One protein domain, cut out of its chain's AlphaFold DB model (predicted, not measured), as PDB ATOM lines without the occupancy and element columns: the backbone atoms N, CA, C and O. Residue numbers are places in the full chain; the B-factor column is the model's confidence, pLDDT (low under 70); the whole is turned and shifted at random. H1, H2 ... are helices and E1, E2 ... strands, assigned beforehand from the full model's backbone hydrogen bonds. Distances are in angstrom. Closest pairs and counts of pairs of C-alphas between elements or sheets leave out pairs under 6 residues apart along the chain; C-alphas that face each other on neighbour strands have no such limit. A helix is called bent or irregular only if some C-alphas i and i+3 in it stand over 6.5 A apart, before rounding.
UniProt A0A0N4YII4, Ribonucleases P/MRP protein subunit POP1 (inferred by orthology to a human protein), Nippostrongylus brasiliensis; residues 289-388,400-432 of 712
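AT A GLANCE: This is residues 289 to 388 and 400 to 432 of the 712 residues of the protein "Ribonucleases P/MRP protein subunit POP1 (inferred by orthology to a human protein)" of Nippostrongylus brasiliensis (UniProt A0A0N4YII4). A strongly twisted sheet of six strands curls round one helix, H2, while a second helix, H1, packs on the sheet and touches the last residues of H2. Residues 400 to 405, of which 402 to 405 belong to H3, stick out from this body at one end of its long axis. The 133 printed residues hold three named helices and six named strands, in the order E1 H1 E2 E3 E4 H2 H3 E5 E6; the class is mixed. Across the antiparallel sheet the strands run E2, E3, E4, E1, E6, E5. The whole is compact, with a radius of gyration of the C-alphas of 15.1 A, yet elongated, spanning 53 by 33 by 28 A.

HOW THE PARTS SIT: Start at edge strand E2, residues 330 to 335, which forms a hairpin with E3, residues 344 to 355; N 332 and O 348 are 2.8 A apart, within hydrogen-bond range. E3 bends by 63 degrees at residue 347 and forms a hairpin with E4, residues 358 to 365, where N 353 and O 360 are 2.8 A apart. E2, E3 and E4 are a meander, each strand the antiparallel neighbour of the one before. Next comes E1, residues 290 to 296, with N 292 and O 363 of E4 at 2.9 A. Then look at E6, residues 424 to 427, where N 426 and O 293 of E1 are 2.8 A apart. Its hairpin partner is edge strand E5, residues 415 to 418, with N 417 and O 425 at 2.8 A. Residues 384 to 385 pair antiparallel with 417 to 418 of E5. The sheet curls round H2, residues 367 to 381; the closest C-alphas of H2 and E3 are those of Cys 369 and Ile 345, 6.1 A apart. H1, residues 299 to 309, is on the sheet at a height of 7.8 A. H2 touches H1 with residues 376 to 381 alone, at a steep tilt of 62 degrees, opposite ways; the closest C-alphas, of Ala 305 and Leu 381, are 7.1 A apart. H3, residues 402 to 411, is not on the sheet and touches no helix. Every O i to N i+4 pair is within hydrogen-bond range in H3, against 5 of 7 in H1 and 9 of 11 in H2.

IN THESE COORDINATES: Find C-alpha 290 at (226.118, 179.830, 307.279); from there E1 runs 19.9 A to residue 296. E3 is 31.4 A long, E4 22.3 A and E2 16.1 A. H2 runs 20.7 A from C-alpha 367 at (230.831, 177.632, 304.268), H1 16.2 A and H3 14.4 A. H1 and H2 are irregular: C-alphas 305 and 308 are 7.4 A apart, and 368 and 371 are 7.5 A apart. E5 is 10.5 A long, and E6 runs 10.4 A to C-alpha 427 at (219.828, 175.792, 308.548).

THE WHOLE: The two C-alphas farthest apart, of Ala 313 and His 400, are 53.1 A apart. Residues 389 to 399 are not printed, and C-alphas 388 and 400 are 26.5 A apart across the cut. The link from H1 to E2 is long, 20 residues. Mean pLDDT of the printed part is 89.2; residues 386 to 388 and 412 are under 70.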
ATOM      1  N   LEU A 289     228.222 183.581 305.070       95.00
ATOM      2  CA  LEU A 289     228.339 182.803 306.309       95.00
ATOM      3  C   LEU A 289     227.060 181.990 306.553       95.00
ATOM      4  O   LEU A 289     225.952 182.504 306.411       95.00
ATOM      5  N   SER A 290     227.224 180.726 306.938       94.00
ATOM      6  CA  SER A 290     226.118 179.830 307.279       94.00
ATOM      7  C   SER A 290     225.708 180.046 308.734       94.00
ATOM      8  O   SER A 290     226.564 180.294 309.583       94.00
ATOM      9  N   CYS A 291     224.412 179.957 309.027       94.94
ATOM     10  CA  CYS A 291     223.869 180.110 310.372       94.94
ATOM     11  C   CYS A 291     223.008 178.894 310.700       94.94
ATOM     12  O   CYS A 291     222.039 178.635 309.991       94.94
ATOM     13  N   PHE A 292     223.360 178.176 311.760       95.50
ATOM     14  CA  PHE A 292     222.499 177.166 312.363       95.50
ATOM     15  C   PHE A 292     221.777 177.792 313.551       95.50
ATOM     16  O   PHE A 292     222.429 178.379 314.414       95.50
ATOM     17  N   LEU A 293     220.454 177.676 313.605       95.12
ATOM     18  CA  LEU A 293     219.669 178.040 314.780       95.12
ATOM     19  C   LEU A 293     219.325 176.753 315.527       95.12
ATOM     20  O   LEU A 293     218.605 175.916 314.989       95.12
ATOM     21  N   ILE A 294     219.874 176.578 316.728       94.94
ATOM     22  CA  ILE A 294     219.607 175.414 317.578       94.94
ATOM     23  C   ILE A 294     218.689 175.859 318.713       94.94
ATOM     24  O   ILE A 294     219.047 176.776 319.449       94.94
ATOM     25  N   SER A 295     217.517 175.247 318.854       93.75
ATOM     26  CA  SER A 295     216.524 175.603 319.871       93.75
ATOM     27  C   SER A 295     216.195 174.434 320.791       93.75
ATOM     28  O   SER A 295     216.028 173.306 320.328       93.75
ATOM     29  N   HIS A 296     216.076 174.726 322.085       93.94
ATOM     30  CA  HIS A 296     215.735 173.768 323.133       93.94
ATOM     31  C   HIS A 296     215.040 174.482 324.300       93.94
ATOM     32  O   HIS A 296     215.222 175.688 324.486       93.94
ATOM     33  N   ASP A 297     214.269 173.753 325.100       92.38
ATOM     34  CA  ASP A 297     213.501 174.348 326.199       92.38
ATOM     35  C   ASP A 297     214.383 174.585 327.451       92.38
ATOM     36  O   ASP A 297     214.173 175.552 328.176       92.38
ATOM     37  N   ASN A 298     215.450 173.792 327.653       92.44
ATOM     38  CA  ASN A 298     216.450 173.992 328.717       92.44
ATOM     39  C   ASN A 298     217.828 174.420 328.160       92.44
ATOM     40  O   ASN A 298     218.420 173.727 327.326       92.44
ATOM     41  N   GLN A 299     218.378 175.540 328.648       92.69
ATOM     42  CA  GLN A 299     219.682 176.059 328.215       92.69
ATOM     43  C   GLN A 299     220.869 175.179 328.648       92.69
ATOM     44  O   GLN A 299     221.790 174.981 327.853       92.69
ATOM     45  N   ASP A 300     220.883 174.664 329.882       93.06
ATOM     46  CA  ASP A 300     222.052 173.943 330.411       93.06
ATOM     47  C   ASP A 300     222.180 172.528 329.816       93.06
ATOM     48  O   ASP A 300     223.295 172.077 329.550       93.06
ATOM     49  N   GLU A 301     221.066 171.868 329.488       92.56
ATOM     50  CA  GLU A 301     221.074 170.606 328.726       92.56
ATOM     51  C   GLU A 301     221.662 170.791 327.322       92.56
ATOM     52  O   GLU A 301     222.517 170.010 326.902       92.56
ATOM     53  N   LEU A 302     221.283 171.867 326.620       93.06
ATOM     54  CA  LEU A 302     221.836 172.181 325.302       93.06
ATOM     55  C   LEU A 302     223.336 172.529 325.376       93.06
ATOM     56  O   LEU A 302     224.111 172.144 324.500       93.06
ATOM     57  N   ILE A 303     223.771 173.216 326.438       94.31
ATOM     58  CA  ILE A 303     225.196 173.461 326.712       94.31
ATOM     59  C   ILE A 303     225.944 172.144 326.959       94.31
ATOM     60  O   ILE A 303     227.044 171.974 326.433       94.31
ATOM     61  N   SER A 304     225.359 171.224 327.732       93.31
ATOM     62  CA  SER A 304     225.933 169.904 328.015       93.31
ATOM     63  C   SER A 304     226.097 169.089 326.730       93.31
ATOM     64  O   SER A 304     227.211 168.668 326.409       93.31
ATOM     65  N   ALA A 305     225.029 168.985 325.932       92.56
ATOM     66  CA  ALA A 305     225.018 168.276 324.655       92.56
ATOM     67  C   ALA A 305     226.071 168.814 323.671       92.56
ATOM     68  O   ALA A 305     226.765 168.035 323.029       92.56
ATOM     69  N   LEU A 306     226.246 170.138 323.581       93.75
ATOM     70  CA  LEU A 306     227.221 170.765 322.678       93.75
ATOM     71  C   LEU A 306     228.646 170.867 323.253       93.75
ATOM     72  O   LEU A 306     229.562 171.285 322.537       93.75
ATOM     73  N   SER A 307     228.863 170.501 324.520       93.38
ATOM     74  CA  SER A 307     230.169 170.626 325.178       93.38
ATOM     75  C   SER A 307     231.322 169.870 324.487       93.38
ATOM     76  O   SER A 307     232.399 170.465 324.399       93.38
ATOM     77  N   PRO A 308     231.149 168.666 323.887       94.19
ATOM     78  CA  PRO A 308     232.257 167.930 323.259       94.19
ATOM     79  C   PRO A 308     232.855 168.602 322.015       94.19
ATOM     80  O   PRO A 308     233.946 168.228 321.587       94.19
ATOM     81  N   LEU A 309     232.159 169.585 321.430       93.56
ATOM     82  CA  LEU A 309     232.624 170.354 320.270       93.56
ATOM     83  C   LEU A 309     233.628 171.459 320.633       93.56
ATOM     84  O   LEU A 309     234.248 172.037 319.740       93.56
ATOM     85  N   CYS A 310     233.754 171.807 321.915       93.19
ATOM     86  CA  CYS A 310     234.503 172.974 322.376       93.19
ATOM     87  C   CYS A 310     235.545 172.604 323.435       93.19
ATOM     88  O   CYS A 310     235.242 171.929 324.414       93.19
ATOM     89  N   ALA A 311     236.759 173.142 323.311       91.00
ATOM     90  CA  ALA A 311     237.808 172.967 324.313       91.00
ATOM     91  C   ALA A 311     237.978 174.226 325.181       91.00
ATOM     92  O   ALA A 311     238.390 175.282 324.692       91.00
ATOM     93  N   ASN A 312     237.723 174.091 326.491       89.69
ATOM     94  CA  ASN A 312     237.874 175.167 327.488       89.69
ATOM     95  C   ASN A 312     239.269 175.829 327.451       89.69
ATOM     96  O   ASN A 312     239.390 177.034 327.661       89.69
ATOM     97  N   ALA A 313     240.318 175.052 327.159       88.94
ATOM     98  CA  ALA A 313     241.702 175.522 327.133       88.94
ATOM     99  C   ALA A 313     242.027 176.464 325.953       88.94
ATOM    100  O   ALA A 313     242.910 177.318 326.073       88.94
ATOM    101  N   SER A 314     241.327 176.344 324.815       89.31
ATOM    102  CA  SER A 314     241.623 177.126 323.603       89.31
ATOM    103  C   SER A 314     240.719 178.341 323.399       89.31
ATOM    104  O   SER A 314     241.155 179.371 322.874       89.31
ATOM    105  N   SER A 315     239.443 178.243 323.772       91.56
ATOM    106  CA  SER A 315     238.420 179.224 323.394       91.56
ATOM    107  C   SER A 315     237.218 179.218 324.343       91.56
ATOM    108  O   SER A 315     236.935 178.186 324.944       91.56
ATOM    109  N   PRO A 316     236.470 180.337 324.458       92.44
ATOM    110  CA  PRO A 316     235.223 180.366 325.213       92.44
ATOM    111  C   PRO A 316     234.245 179.327 324.667       92.44
ATOM    112  O   PRO A 316     234.006 179.270 323.462       92.44
ATOM    113  N   THR A 317     233.681 178.510 325.545       93.81
ATOM    114  CA  THR A 317     232.712 177.469 325.186       93.81
ATOM    115  C   THR A 317     231.287 178.018 325.246       93.81
ATOM    116  O   THR A 317     231.065 179.131 325.730       93.81
ATOM    117  N   PHE A 318     230.294 177.252 324.781       93.56
ATOM    118  CA  PHE A 318     228.880 177.664 324.821       93.56
ATOM    119  C   PHE A 318     228.382 178.004 326.240       93.56
ATOM    120  O   PHE A 318     227.472 178.816 326.399       93.56
ATOM    121  N   ALA A 319     229.045 177.456 327.267       93.06
ATOM    122  CA  ALA A 319     228.804 177.723 328.680       93.06
ATOM    123  C   ALA A 319     229.277 179.106 329.177       93.06
ATOM    124  O   ALA A 319     229.013 179.438 330.333       93.06
ATOM    125  N   PHE A 320     229.990 179.902 328.365       92.25
ATOM    126  CA  PHE A 320     230.657 181.133 328.806       92.25
ATOM    127  C   PHE A 320     229.697 182.126 329.488       92.25
ATOM    128  O   PHE A 320     228.791 182.668 328.851       92.25
ATOM    129  N   LYS A 321     229.930 182.394 330.784       90.12
ATOM    130  CA  LYS A 321     229.007 183.107 331.691       90.12
ATOM    131  C   LYS A 321     228.458 184.414 331.109       90.12
ATOM    132  O   LYS A 321     227.247 184.608 331.115       90.12
ATOM    133  N   SER A 322     229.317 185.278 330.566       86.62
ATOM    134  CA  SER A 322     228.882 186.569 330.012       86.62
ATOM    135  C   SER A 322     228.072 186.429 328.718       86.62
ATOM    136  O   SER A 322     227.283 187.312 328.410       86.62
ATOM    137  N   GLY A 323     228.248 185.338 327.963       87.12
ATOM    138  CA  GLY A 323     227.523 185.080 326.715       87.12
ATOM    139  C   GLY A 323     226.136 184.457 326.910       87.12
ATOM    140  O   GLY A 323     225.263 184.681 326.076       87.12
ATOM    141  N   ARG A 324     225.908 183.714 328.008       89.31
ATOM    142  CA  ARG A 324     224.641 182.999 328.294       89.31
ATOM    143  C   ARG A 324     223.396 183.892 328.252       89.31
ATOM    144  O   ARG A 324     222.326 183.417 327.891       89.31
ATOM    145  N   THR A 325     223.542 185.170 328.604       85.81
ATOM    146  CA  THR A 325     222.458 186.168 328.651       85.81
ATOM    147  C   THR A 325     222.042 186.708 327.283       85.81
ATOM    148  O   THR A 325     221.080 187.464 327.213       85.81
ATOM    149  N   GLY A 326     222.767 186.389 326.206       88.38
ATOM    150  CA  GLY A 326     222.473 186.900 324.863       88.38
ATOM    151  C   GLY A 326     222.875 188.354 324.605       88.38
ATOM    152  O   GLY A 326     222.547 188.895 323.558       88.38
ATOM    153  N   LYS A 327     223.615 188.999 325.521       90.12
ATOM    154  CA  LYS A 327     224.124 190.375 325.329       90.12
ATOM    155  C   LYS A 327     225.359 190.471 324.422       90.12
ATOM    156  O   LYS A 327     225.698 191.564 323.969       90.12
ATOM    157  N   TYR A 328     226.051 189.352 324.189       91.88
ATOM    158  CA  TYR A 328     227.316 189.307 323.451       91.88
ATOM    159  C   TYR A 328     227.371 188.120 322.480       91.88
ATOM    160  O   TYR A 328     227.202 186.973 322.893       91.88
ATOM    161  N   GLU A 329     227.698 188.369 321.207       94.38
ATOM    162  CA  GLU A 329     228.042 187.316 320.245       94.38
ATOM    163  C   GLU A 329     229.513 186.905 320.445       94.38
ATOM    164  O   GLU A 329     230.451 187.641 320.106       94.38
ATOM    165  N   VAL A 330     229.730 185.705 320.973       94.25
ATOM    166  CA  VAL A 330     231.040 185.188 321.388       94.25
ATOM    167  C   VAL A 330     231.702 184.420 320.241       94.25
ATOM    168  O   VAL A 330     231.046 183.681 319.513       94.25
ATOM    169  N   SER A 331     233.019 184.575 320.066       93.25
ATOM    170  CA  SER A 331     233.796 183.776 319.099       93.25
ATOM    171  C   SER A 331     234.389 182.532 319.769       93.25
ATOM    172  O   SER A 331     235.009 182.639 320.828       93.25
ATOM    173  N   THR A 332     234.243 181.371 319.131       94.50
ATOM    174  CA  THR A 332     234.736 180.069 319.605       94.50
ATOM    175  C   THR A 332     235.422 179.270 318.488       94.50
ATOM    176  O   THR A 332     235.436 179.690 317.329       94.50
ATOM    177  N   LEU A 333     236.015 178.129 318.833       94.88
ATOM    178  CA  LEU A 333     236.595 177.162 317.904       94.88
ATOM    179  C   LEU A 333     235.862 175.829 318.061       94.88
ATOM    180  O   LEU A 333     235.763 175.316 319.175       94.88
ATOM    181  N   ILE A 334     235.373 175.286 316.948       95.50
ATOM    182  CA  ILE A 334     234.698 173.989 316.898       95.50
ATOM    183  C   ILE A 334     235.716 172.918 316.508       95.50
ATOM    184  O   ILE A 334     236.394 173.038 315.482       95.50
ATOM    185  N   PHE A 335     235.772 171.860 317.304       95.25
ATOM    186  CA  PHE A 335     236.540 170.644 317.067       95.25
ATOM    187  C   PHE A 335     235.598 169.466 316.799       95.25
ATOM    188  O   PHE A 335     234.414 169.509 317.137       95.25
ATOM    189  N   GLN A 336     236.128 168.402 316.200       94.62
ATOM    190  CA  GLN A 336     235.458 167.106 316.187       94.62
ATOM    191  C   GLN A 336     235.313 166.582 317.630       94.62
ATOM    192  O   GLN A 336     236.259 166.742 318.414       94.62
ATOM    193  N   PRO A 337     234.176 165.950 317.994       92.69
ATOM    194  CA  PRO A 337     233.929 165.464 319.350       92.69
ATOM    195  C   PRO A 337     235.091 164.633 319.906       92.69
ATOM    196  O   PRO A 337     235.499 163.640 319.306       92.69
ATOM    197  N   GLY A 338     235.646 165.062 321.043       88.44
ATOM    198  CA  GLY A 338     236.721 164.348 321.743       88.44
ATOM    199  C   GLY A 338     238.103 164.351 321.069       88.44
ATOM    200  O   GLY A 338     239.007 163.709 321.591       88.44
ATOM    201  N   GLN A 339     238.311 165.059 319.949       90.88
ATOM    202  CA  GLN A 339     239.586 165.006 319.204       90.88
ATOM    203  C   GLN A 339     240.620 166.080 319.592       90.88
ATOM    204  O   GLN A 339     241.752 166.029 319.107       90.88
ATOM    205  N   TYR A 340     240.273 167.040 320.459       90.19
ATOM    206  CA  TYR A 340     241.199 168.085 320.920       90.19
ATOM    207  C   TYR A 340     242.484 167.467 321.523       90.19
ATOM    208  O   TYR A 340     242.373 166.567 322.355       90.19
ATOM    209  N   PRO A 341     243.700 167.934 321.162       89.56
ATOM    210  CA  PRO A 341     244.015 169.177 320.444       89.56
ATOM    211  C   PRO A 341     244.031 169.089 318.906       89.56
ATOM    212  O   PRO A 341     244.364 170.076 318.248       89.56
ATOM    213  N   ARG A 342     243.687 167.935 318.322       90.00
ATOM    214  CA  ARG A 342     243.557 167.718 316.870       90.00
ATOM    215  C   ARG A 342     242.101 167.928 316.414       90.00
ATOM    216  O   ARG A 342     241.244 168.333 317.195       90.00
ATOM    217  N   GLY A 343     241.822 167.688 315.131       91.00
ATOM    218  CA  GLY A 343     240.452 167.662 314.605       91.00
ATOM    219  C   GLY A 343     239.732 169.015 314.603       91.00
ATOM    220  O   GLY A 343     238.522 169.061 314.816       91.00
ATOM    221  N   LEU A 344     240.444 170.130 314.390       94.56
ATOM    222  CA  LEU A 344     239.806 171.444 314.262       94.56
ATOM    223  C   LEU A 344     238.905 171.485 313.017       94.56
ATOM    224  O   LEU A 344     239.373 171.309 311.894       94.56
ATOM    225  N   ILE A 345     237.629 171.816 313.207       95.25
ATOM    226  CA  ILE A 345     236.689 172.063 312.108       95.25
ATOM    227  C   ILE A 345     236.806 173.520 311.635       95.25
ATOM    228  O   ILE A 345     236.885 173.803 310.438       95.25
ATOM    229  N   GLY A 346     236.857 174.464 312.578       94.44
ATOM    230  CA  GLY A 346     237.108 175.875 312.289       94.44
ATOM    231  C   GLY A 346     236.565 176.833 313.354       94.44
ATOM    232  O   GLY A 346     235.992 176.404 314.356       94.44
ATOM    233  N   PRO A 347     236.741 178.149 313.156       95.12
ATOM    234  CA  PRO A 347     236.155 179.159 314.018       95.12
ATOM    235  C   PRO A 347     234.654 179.294 313.765       95.12
ATOM    236  O   PRO A 347     234.190 179.295 312.622       95.12
ATOM    237  N   ALA A 348     233.913 179.498 314.847       95.56
ATOM    238  CA  ALA A 348     232.496 179.813 314.822       95.56
ATOM    239  C   ALA A 348     232.196 181.009 315.729       95.56
ATOM    240  O   ALA A 348     233.012 181.414 316.562       95.56
ATOM    241  N   ARG A 349     231.012 181.589 315.572       95.31
ATOM    242  CA  ARG A 349     230.488 182.615 316.475       95.31
ATOM    243  C   ARG A 349     229.117 182.198 316.947       95.31
ATOM    244  O   ARG A 349     228.334 181.726 316.131       95.31
ATOM    245  N   PHE A 350     228.828 182.378 318.225       95.81
ATOM    246  CA  PHE A 350     227.536 182.015 318.780       95.81
ATOM    247  C   PHE A 350     226.896 183.180 319.528       95.81
ATOM    248  O   PHE A 350     227.585 183.983 320.161       95.81
ATOM    249  N   LEU A 351     225.572 183.254 319.450       95.31
ATOM    250  CA  LEU A 351     224.746 184.174 320.218       95.31
ATOM    251  C   LEU A 351     223.592 183.393 320.842       95.31
ATOM    252  O   LEU A 351     222.880 182.678 320.137       95.31
ATOM    253  N   TRP A 352     223.416 183.549 322.150       94.50
ATOM    254  CA  TRP A 352     222.238 183.063 322.862       94.50
ATOM    255  C   TRP A 352     221.070 184.042 322.700       94.50
ATOM    256  O   TRP A 352     221.272 185.251 322.653       94.50
ATOM    257  N   SER A 353     219.850 183.524 322.635       92.56
ATOM    258  CA  SER A 353     218.599 184.286 322.644       92.56
ATOM    259  C   SER A 353     217.513 183.469 323.354       92.56
ATOM    260  O   SER A 353     217.667 182.259 323.539       92.56
ATOM    261  N   LYS A 354     216.412 184.112 323.749       88.44
ATOM    262  CA  LYS A 354     215.208 183.453 324.277       88.44
ATOM    263  C   LYS A 354     213.981 183.989 323.528       88.44
ATOM    264  O   LYS A 354     213.852 185.201 323.376       88.44
ATOM    265  N   GLU A 355     213.132 183.098 323.018       82.19
ATOM    266  CA  GLU A 355     211.875 183.415 322.320       82.19
ATOM    267  C   GLU A 355     210.736 182.663 323.026       82.19
ATOM    268  O   GLU A 355     210.675 181.432 322.987       82.19
ATOM    269  N   GLY A 356     209.869 183.392 323.737       81.25
ATOM    270  CA  GLY A 356     208.943 182.778 324.697       81.25
ATOM    271  C   GLY A 356     209.723 182.028 325.778       81.25
ATOM    272  O   GLY A 356     210.672 182.578 326.333       81.25
ATOM    273  N   GLU A 357     209.384 180.763 326.029       83.75
ATOM    274  CA  GLU A 357     210.167 179.897 326.924       83.75
ATOM    275  C   GLU A 357     211.364 179.206 326.254       83.75
ATOM    276  O   GLU A 357     212.248 178.713 326.951       83.75
ATOM    277  N   LYS A 358     211.463 179.216 324.918       89.31
ATOM    278  CA  LYS A 358     212.500 178.461 324.202       89.31
ATOM    279  C   LYS A 358     213.824 179.212 324.159       89.31
ATOM    280  O   LYS A 358     213.899 180.358 323.707       89.31
ATOM    281  N   HIS A 359     214.896 178.536 324.557       91.81
ATOM    282  CA  HIS A 359     216.258 179.022 324.387       91.81
ATOM    283  C   HIS A 359     216.756 178.714 322.974       91.81
ATOM    284  O   HIS A 359     216.547 177.627 322.440       91.81
ATOM    285  N   GLN A 360     217.432 179.684 322.365       93.75
ATOM    286  CA  GLN A 360     217.963 179.605 321.008       93.75
ATOM    287  C   GLN A 360     219.455 179.936 320.990       93.75
ATOM    288  O   GLN A 360     219.904 180.892 321.624       93.75
ATOM    289  N   LEU A 361     220.216 179.172 320.214       95.31
ATOM    290  CA  LEU A 361     221.633 179.367 319.950       95.31
ATOM    291  C   LEU A 361     221.832 179.581 318.446       95.31
ATOM    292  O   LEU A 361     221.739 178.642 317.657       95.31
ATOM    293  N   ALA A 362     222.122 180.818 318.047       95.62
ATOM    294  CA  ALA A 362     222.467 181.151 316.669       95.62
ATOM    295  C   ALA A 362     223.975 180.952 316.454       95.62
ATOM    296  O   ALA A 362     224.787 181.741 316.945       95.62
ATOM    297  N   LEU A 363     224.353 179.904 315.719       96.56
ATOM    298  CA  LEU A 363     225.730 179.486 315.456       96.56
ATOM    299  C   LEU A 363     226.153 179.826 314.021       96.56
ATOM    300  O   LEU A 363     225.737 179.189 313.053       96.56
ATOM    301  N   TRP A 364     227.030 180.812 313.882       96.69
ATOM    302  CA  TRP A 364     227.583 181.265 312.611       96.69
ATOM    303  C   TRP A 364     228.903 180.574 312.285       96.69
ATOM    304  O   TRP A 364     229.861 180.631 313.059       96.69
ATOM    305  N   THR A 365     228.968 179.975 311.100       96.00
ATOM    306  CA  THR A 365     230.115 179.216 310.589       96.00
ATOM    307  C   THR A 365     230.467 179.642 309.165       96.00
ATOM    308  O   THR A 365     229.704 180.316 308.466       96.00
ATOM    309  N   HIS A 366     231.670 179.289 308.725       96.12
ATOM    310  CA  HIS A 366     232.137 179.581 307.377       96.12
ATOM    311  C   HIS A 366     231.760 178.435 306.413       96.12
ATOM    312  O   HIS A 366     231.929 177.275 306.785       96.12
ATOM    313  N   PRO A 367     231.321 178.691 305.162       94.94
ATOM    314  CA  PRO A 367     230.831 177.632 304.268       94.94
ATOM    315  C   PRO A 367     231.790 176.472 304.031       94.94
ATOM    316  O   PRO A 367     231.347 175.342 303.882       94.94
ATOM    317  N   SER A 368     233.100 176.734 304.027       94.94
ATOM    318  CA  SER A 368     234.121 175.698 303.824       94.94
ATOM    319  C   SER A 368     234.205 174.659 304.945       94.94
ATOM    320  O   SER A 368     234.862 173.650 304.741       94.94
ATOM    321  N   CYS A 369     233.610 174.913 306.115       94.94
ATOM    322  CA  CYS A 369     233.515 173.951 307.216       94.94
ATOM    323  C   CYS A 369     232.062 173.658 307.635       94.94
ATOM    324  O   CYS A 369     231.845 172.882 308.563       94.94
ATOM    325  N   ARG A 370     231.058 174.233 306.945       93.50
ATOM    326  CA  ARG A 370     229.625 174.041 307.245       93.50
ATOM    327  C   ARG A 370     229.257 172.561 307.307       93.50
ATOM    328  O   ARG A 370     228.597 172.139 308.250       93.50
ATOM    329  N   ASP A 371     229.675 171.797 306.303       93.56
ATOM    330  CA  ASP A 371     229.282 170.393 306.151       93.56
ATOM    331  C   ASP A 371     229.904 169.507 307.238       93.56
ATOM    332  O   ASP A 371     229.269 168.561 307.700       93.56
ATOM    333  N   ASP A 372     231.103 169.855 307.710       94.81
ATOM    334  CA  ASP A 372     231.773 169.165 308.813       94.81
ATOM    335  C   ASP A 372     231.152 169.522 310.170       94.81
ATOM    336  O   ASP A 372     230.959 168.630 310.995       94.81
ATOM    337  N   VAL A 373     230.760 170.789 310.387       95.19
ATOM    338  CA  VAL A 373     229.984 171.193 311.575       95.19
ATOM    339  C   VAL A 373     228.616 170.509 311.585       95.19
ATOM    340  O   VAL A 373     228.217 169.975 312.614       95.19
ATOM    341  N   LEU A 374     227.910 170.468 310.449       94.00
ATOM    342  CA  LEU A 374     226.622 169.780 310.342       94.00
ATOM    343  C   LEU A 374     226.770 168.276 310.598       94.00
ATOM    344  O   LEU A 374     225.932 167.700 311.284       94.00
ATOM    345  N   ARG A 375     227.840 167.638 310.102       94.19
ATOM    346  CA  ARG A 375     228.133 166.225 310.390       94.19
ATOM    347  C   ARG A 375     228.353 165.997 311.887       94.19
ATOM    348  O   ARG A 375     227.746 165.085 312.435       94.19
ATOM    349  N   ALA A 376     229.142 166.855 312.538       94.38
ATOM    350  CA  ALA A 376     229.403 166.779 313.975       94.38
ATOM    351  C   ALA A 376     228.133 167.011 314.821       94.38
ATOM    352  O   ALA A 376     227.895 166.276 315.778       94.38
ATOM    353  N   LEU A 377     227.279 167.971 314.440       93.75
ATOM    354  CA  LEU A 377     225.974 168.200 315.078       93.75
ATOM    355  C   LEU A 377     225.029 167.005 314.887       93.75
ATOM    356  O   LEU A 377     224.402 166.577 315.851       93.75
ATOM    357  N   ARG A 378     224.964 166.425 313.679       92.75
ATOM    358  CA  ARG A 378     224.150 165.230 313.392       92.75
ATOM    359  C   ARG A 378     224.562 164.027 314.235       92.75
ATOM    360  O   ARG A 378     223.687 163.370 314.783       92.75
ATOM    361  N   SER A 379     225.865 163.766 314.373       92.06
ATOM    362  CA  SER A 379     226.367 162.661 315.206       92.06
ATOM    363  C   SER A 379     226.172 162.879 316.707       92.06
ATOM    364  O   SER A 379     226.061 161.908 317.441       92.06
ATOM    365  N   LEU A 380     226.166 164.133 317.168       91.69
ATOM    366  CA  LEU A 380     226.141 164.476 318.592       91.69
ATOM    367  C   LEU A 380     224.722 164.645 319.151       91.69
ATOM    368  O   LEU A 380     224.481 164.334 320.311       91.69
ATOM    369  N   LEU A 381     223.795 165.146 318.332       90.88
ATOM    370  CA  LEU A 381     222.394 165.385 318.702       90.88
ATOM    371  C   LEU A 381     221.442 164.301 318.159       90.88
ATOM    372  O   LEU A 381     220.235 164.391 318.375       90.88
ATOM    373  N   GLU A 382     221.986 163.309 317.441       89.56
ATOM    374  CA  GLU A 382     221.254 162.228 316.760       89.56
ATOM    375  C   GLU A 382     220.079 162.758 315.923       89.56
ATOM    376  O   GLU A 382     218.919 162.407 316.119       89.56
ATOM    377  N   LEU A 383     220.404 163.673 315.006       88.19
ATOM    378  CA  LEU A 383     219.424 164.413 314.213       88.19
ATOM    379  C   LEU A 383     218.762 163.543 313.131       88.19
ATOM    380  O   LEU A 383     219.422 163.149 312.162       88.19
ATOM    381  N   SER A 384     217.447 163.356 313.230       85.56
ATOM    382  CA  SER A 384     216.572 162.978 312.117       85.56
ATOM    383  C   SER A 384     216.238 164.196 311.248       85.56
ATOM    384  O   SER A 384     216.204 165.333 311.724       85.56
ATOM    385  N   ASN A 385     215.982 163.975 309.953       81.38
ATOM    386  CA  ASN A 385     215.275 164.979 309.158       81.38
ATOM    387  C   ASN A 385     213.870 165.126 309.742       81.38
ATOM    388  O   ASN A 385     213.194 164.122 309.967       81.38
ATOM    389  N   ASP A 386     213.450 166.362 309.997       65.56
ATOM    390  CA  ASP A 386     212.041 166.636 310.236       65.56
ATOM    391  C   ASP A 386     211.389 166.631 308.852       65.56
ATOM    392  O   ASP A 386     211.382 167.653 308.161       65.56
ATOM    393  N   ASP A 387     210.943 165.452 308.406       48.84
ATOM    394  CA  ASP A 387     210.211 165.266 307.151       48.84
ATOM    395  C   ASP A 387     208.812 165.894 307.301       48.84
ATOM    396  O   ASP A 387     207.779 165.222 307.299       48.84
ATOM    397  N   GLN A 388     208.781 167.227 307.423       48.16
ATOM    398  CA  GLN A 388     207.646 168.031 306.998       48.16
ATOM    399  C   GLN A 388     207.511 167.768 305.513       48.16
ATOM    400  O   GLN A 388     208.250 168.335 304.707       48.16
ATOM    401  N   HIS A 400     207.327 185.575 289.097       75.38
ATOM    402  CA  HIS A 400     207.233 186.793 288.298       75.38
ATOM    403  C   HIS A 400     208.035 187.949 288.909       75.38
ATOM    404  O   HIS A 400     208.610 188.750 288.165       75.38
ATOM    405  N   THR A 401     208.131 188.014 290.242       78.06
ATOM    406  CA  THR A 401     208.931 189.014 290.971       78.06
ATOM    407  C   THR A 401     210.153 188.402 291.667       78.06
ATOM    408  O   THR A 401     210.279 187.185 291.822       78.06
ATOM    409  N   VAL A 402     211.099 189.255 292.076       77.94
ATOM    410  CA  VAL A 402     212.295 188.825 292.828       77.94
ATOM    411  C   VAL A 402     211.913 188.464 294.265       77.94
ATOM    412  O   VAL A 402     212.522 187.589 294.872       77.94
ATOM    413  N   GLU A 403     210.898 189.137 294.791       75.00
ATOM    414  CA  GLU A 403     210.321 188.986 296.118       75.00
ATOM    415  C   GLU A 403     209.595 187.637 296.257       75.00
ATOM    416  O   GLU A 403     209.900 186.890 297.182       75.00
ATOM    417  N   GLN A 404     208.762 187.252 295.280       80.25
ATOM    418  CA  GLN A 404     208.174 185.904 295.199       80.25
ATOM    419  C   GLN A 404     209.265 184.827 295.149       80.25
ATOM    420  O   GLN A 404     209.285 183.914 295.967       80.25
ATOM    421  N   TRP A 405     210.245 184.981 294.247       81.44
ATOM    422  CA  TRP A 405     211.368 184.043 294.156       81.44
ATOM    423  C   TRP A 405     212.157 183.924 295.469       81.44
ATOM    424  O   TRP A 405     212.628 182.837 295.797       81.44
ATOM    425  N   ARG A 406     212.307 185.016 296.232       76.25
ATOM    426  CA  ARG A 406     212.928 184.992 297.565       76.25
ATOM    427  C   ARG A 406     212.095 184.205 298.564       76.25
ATOM    428  O   ARG A 406     212.661 183.333 299.205       76.25
ATOM    429  N   ILE A 407     210.797 184.486 298.690       80.06
ATOM    430  CA  ILE A 407     209.912 183.803 299.650       80.06
ATOM    431  C   ILE A 407     209.942 182.288 299.409       80.06
ATOM    432  O   ILE A 407     210.223 181.526 300.334       80.06
ATOM    433  N   ASN A 408     209.786 181.857 298.156       79.69
ATOM    434  CA  ASN A 408     209.840 180.442 297.788       79.69
ATOM    435  C   ASN A 408     211.237 179.850 298.066       79.69
ATOM    436  O   ASN A 408     211.368 178.784 298.662       79.69
ATOM    437  N   ARG A 409     212.315 180.581 297.742       76.38
ATOM    438  CA  ARG A 409     213.697 180.165 298.042       76.38
ATOM    439  C   ARG A 409     214.010 180.094 299.543       76.38
ATOM    440  O   ARG A 409     214.873 179.300 299.907       76.38
ATOM    441  N   LEU A 410     213.363 180.901 300.390       72.38
ATOM    442  CA  LEU A 410     213.470 180.811 301.851       72.38
ATOM    443  C   LEU A 410     212.780 179.540 302.363       72.38
ATOM    444  O   LEU A 410     213.382 178.824 303.162       72.38
ATOM    445  N   LYS A 411     211.570 179.228 301.871       72.88
ATOM    446  CA  LYS A 411     210.870 177.969 302.189       72.88
ATOM    447  C   LYS A 411     211.752 176.756 301.861       72.88
ATOM    448  O   LYS A 411     212.116 176.017 302.766       72.88
ATOM    449  N   VAL A 412     212.214 176.657 300.610       68.50
ATOM    450  CA  VAL A 412     213.037 175.553 300.055       68.50
ATOM    451  C   VAL A 412     214.429 175.402 300.707       68.50
ATOM    452  O   VAL A 412     215.162 174.468 300.397       68.50
ATOM    453  N   ARG A 413     214.860 176.338 301.561       74.31
ATOM    454  CA  ARG A 413     216.193 176.313 302.199       74.31
ATOM    455  C   ARG A 413     216.161 176.396 303.718       74.31
ATOM    456  O   ARG A 413     217.213 176.597 304.319       74.31
ATOM    457  N   THR A 414     214.983 176.302 304.326       81.88
ATOM    458  CA  THR A 414     214.872 176.133 305.777       81.88
ATOM    459  C   THR A 414     214.888 174.638 306.067       81.88
ATOM    460  O   THR A 414     213.838 174.055 306.311       81.88
ATOM    461  N   ASP A 415     216.066 174.024 305.985       84.69
ATOM    462  CA  ASP A 415     216.235 172.618 306.353       84.69
ATOM    463  C   ASP A 415     216.075 172.528 307.888       84.69
ATOM    464  O   ASP A 415     216.769 173.251 308.612       84.69
ATOM    465  N   VAL A 416     215.147 171.699 308.381       89.88
ATOM    466  CA  VAL A 416     214.864 171.516 309.818       89.88
ATOM    467  C   VAL A 416     215.176 170.077 310.222       89.88
ATOM    468  O   VAL A 416     214.837 169.128 309.517       89.88
ATOM    469  N   TRP A 417     215.832 169.923 311.367       91.75
ATOM    470  CA  TRP A 417     216.150 168.636 311.970       91.75
ATOM    471  C   TRP A 417     215.664 168.590 313.410       91.75
ATOM    472  O   TRP A 417     215.873 169.538 314.172       91.75
ATOM    473  N   SER A 418     215.071 167.466 313.782       91.12
ATOM    474  CA  SER A 418     214.717 167.108 315.150       91.12
ATOM    475  C   SER A 418     215.765 166.129 315.688       91.12
ATOM    476  O   SER A 418     216.210 165.232 314.979       91.12
ATOM    477  N   GLY A 419     216.223 166.338 316.918       87.50
ATOM    478  CA  GLY A 419     217.183 165.477 317.605       87.50
ATOM    479  C   GLY A 419     216.619 164.886 318.889       87.50
ATOM    480  O   GLY A 419     215.477 165.153 319.281       87.50
ATOM    481  N   LYS A 420     217.459 164.121 319.591       80.25
ATOM    482  CA  LYS A 420     217.132 163.640 320.939       80.25
ATOM    483  C   LYS A 420     216.802 164.801 321.886       80.25
ATOM    484  O   LYS A 420     217.241 165.936 321.706       80.25
ATOM    485  N   ASN A 421     215.989 164.489 322.894       79.06
ATOM    486  CA  ASN A 421     215.489 165.411 323.920       79.06
ATOM    487  C   ASN A 421     214.669 166.603 323.376       79.06
ATOM    488  O   ASN A 421     214.428 167.558 324.099       79.06
ATOM    489  N   GLY A 422     214.209 166.569 322.118       85.44
ATOM    490  CA  GLY A 422     213.422 167.664 321.534       85.44
ATOM    491  C   GLY A 422     214.257 168.860 321.065       85.44
ATOM    492  O   GLY A 422     213.701 169.918 320.761       85.44
ATOM    493  N   ILE A 423     215.584 168.710 320.969       92.00
ATOM    494  CA  ILE A 423     216.462 169.716 320.362       92.00
ATOM    495  C   ILE A 423     216.108 169.846 318.875       92.00
ATOM    496  O   ILE A 423     216.106 168.858 318.143       92.00
ATOM    497  N   GLN A 424     215.848 171.066 318.409       92.88
ATOM    498  CA  GLN A 424     215.621 171.357 316.990       92.88
ATOM    499  C   GLN A 424     216.791 172.156 316.414       92.88
ATOM    500  O   GLN A 424     217.301 173.072 317.057       92.88
ATOM    501  N   VAL A 425     217.210 171.835 315.190       94.00
ATOM    502  CA  VAL A 425     218.282 172.522 314.456       94.00
ATOM    503  C   VAL A 425     217.743 172.991 313.109       94.00
ATOM    504  O   VAL A 425     217.175 172.200 312.366       94.00
ATOM    505  N   GLN A 426     217.946 174.263 312.763       92.62
ATOM    506  CA  GLN A 426     217.509 174.850 311.491       92.62
ATOM    507  C   GLN A 426     218.708 175.424 310.720       92.62
ATOM    508  O   GLN A 426     219.476 176.206 311.289       92.62
ATOM    509  N   ASP A 427     218.873 175.097 309.432       92.06
ATOM    510  CA  ASP A 427     219.828 175.792 308.548       92.06
ATOM    511  C   ASP A 427     219.186 177.075 307.992       92.06
ATOM    512  O   ASP A 427     218.236 177.043 307.210       92.06
ATOM    513  N   LEU A 428     219.725 178.230 308.384       91.06
ATOM    514  CA  LEU A 428     219.291 179.551 307.922       91.06
ATOM    515  C   LEU A 428     220.159 180.096 306.770       91.06
ATOM    516  O   LEU A 428     220.164 181.308 306.511       91.06
ATOM    517  N   ARG A 429     220.911 179.236 306.059       87.19
ATOM    518  CA  ARG A 429     221.768 179.643 304.931       87.19
ATOM    519  C   ARG A 429     221.010 180.461 303.888       87.19
ATOM    520  O   ARG A 429     219.916 180.113 303.452       87.19
ATOM    521  N   ASP A 430     221.640 181.543 303.436       83.81
ATOM    522  CA  ASP A 430     221.105 182.455 302.418       83.81
ATOM    523  C   ASP A 430     219.744 183.116 302.749       83.81
ATOM    524  O   ASP A 430     219.194 183.797 301.879       83.81
ATOM    525  N   GLN A 431     219.205 182.957 303.967       87.62
ATOM    526  CA  GLN A 431     217.993 183.656 304.429       87.62
ATOM    527  C   GLN A 431     218.304 185.033 305.029       87.62
ATOM    528  O   GLN A 431     217.461 185.926 305.020       87.62
ATOM    529  N   LEU A 432     219.511 185.190 305.579       91.50
ATOM    530  CA  LEU A 432     219.952 186.380 306.296       91.50
ATOM    531  C   LEU A 432     221.110 187.066 305.571       91.50
ATOM    532  O   LEU A 432     222.057 186.437 305.100       91.50
TER     533      LEU A 432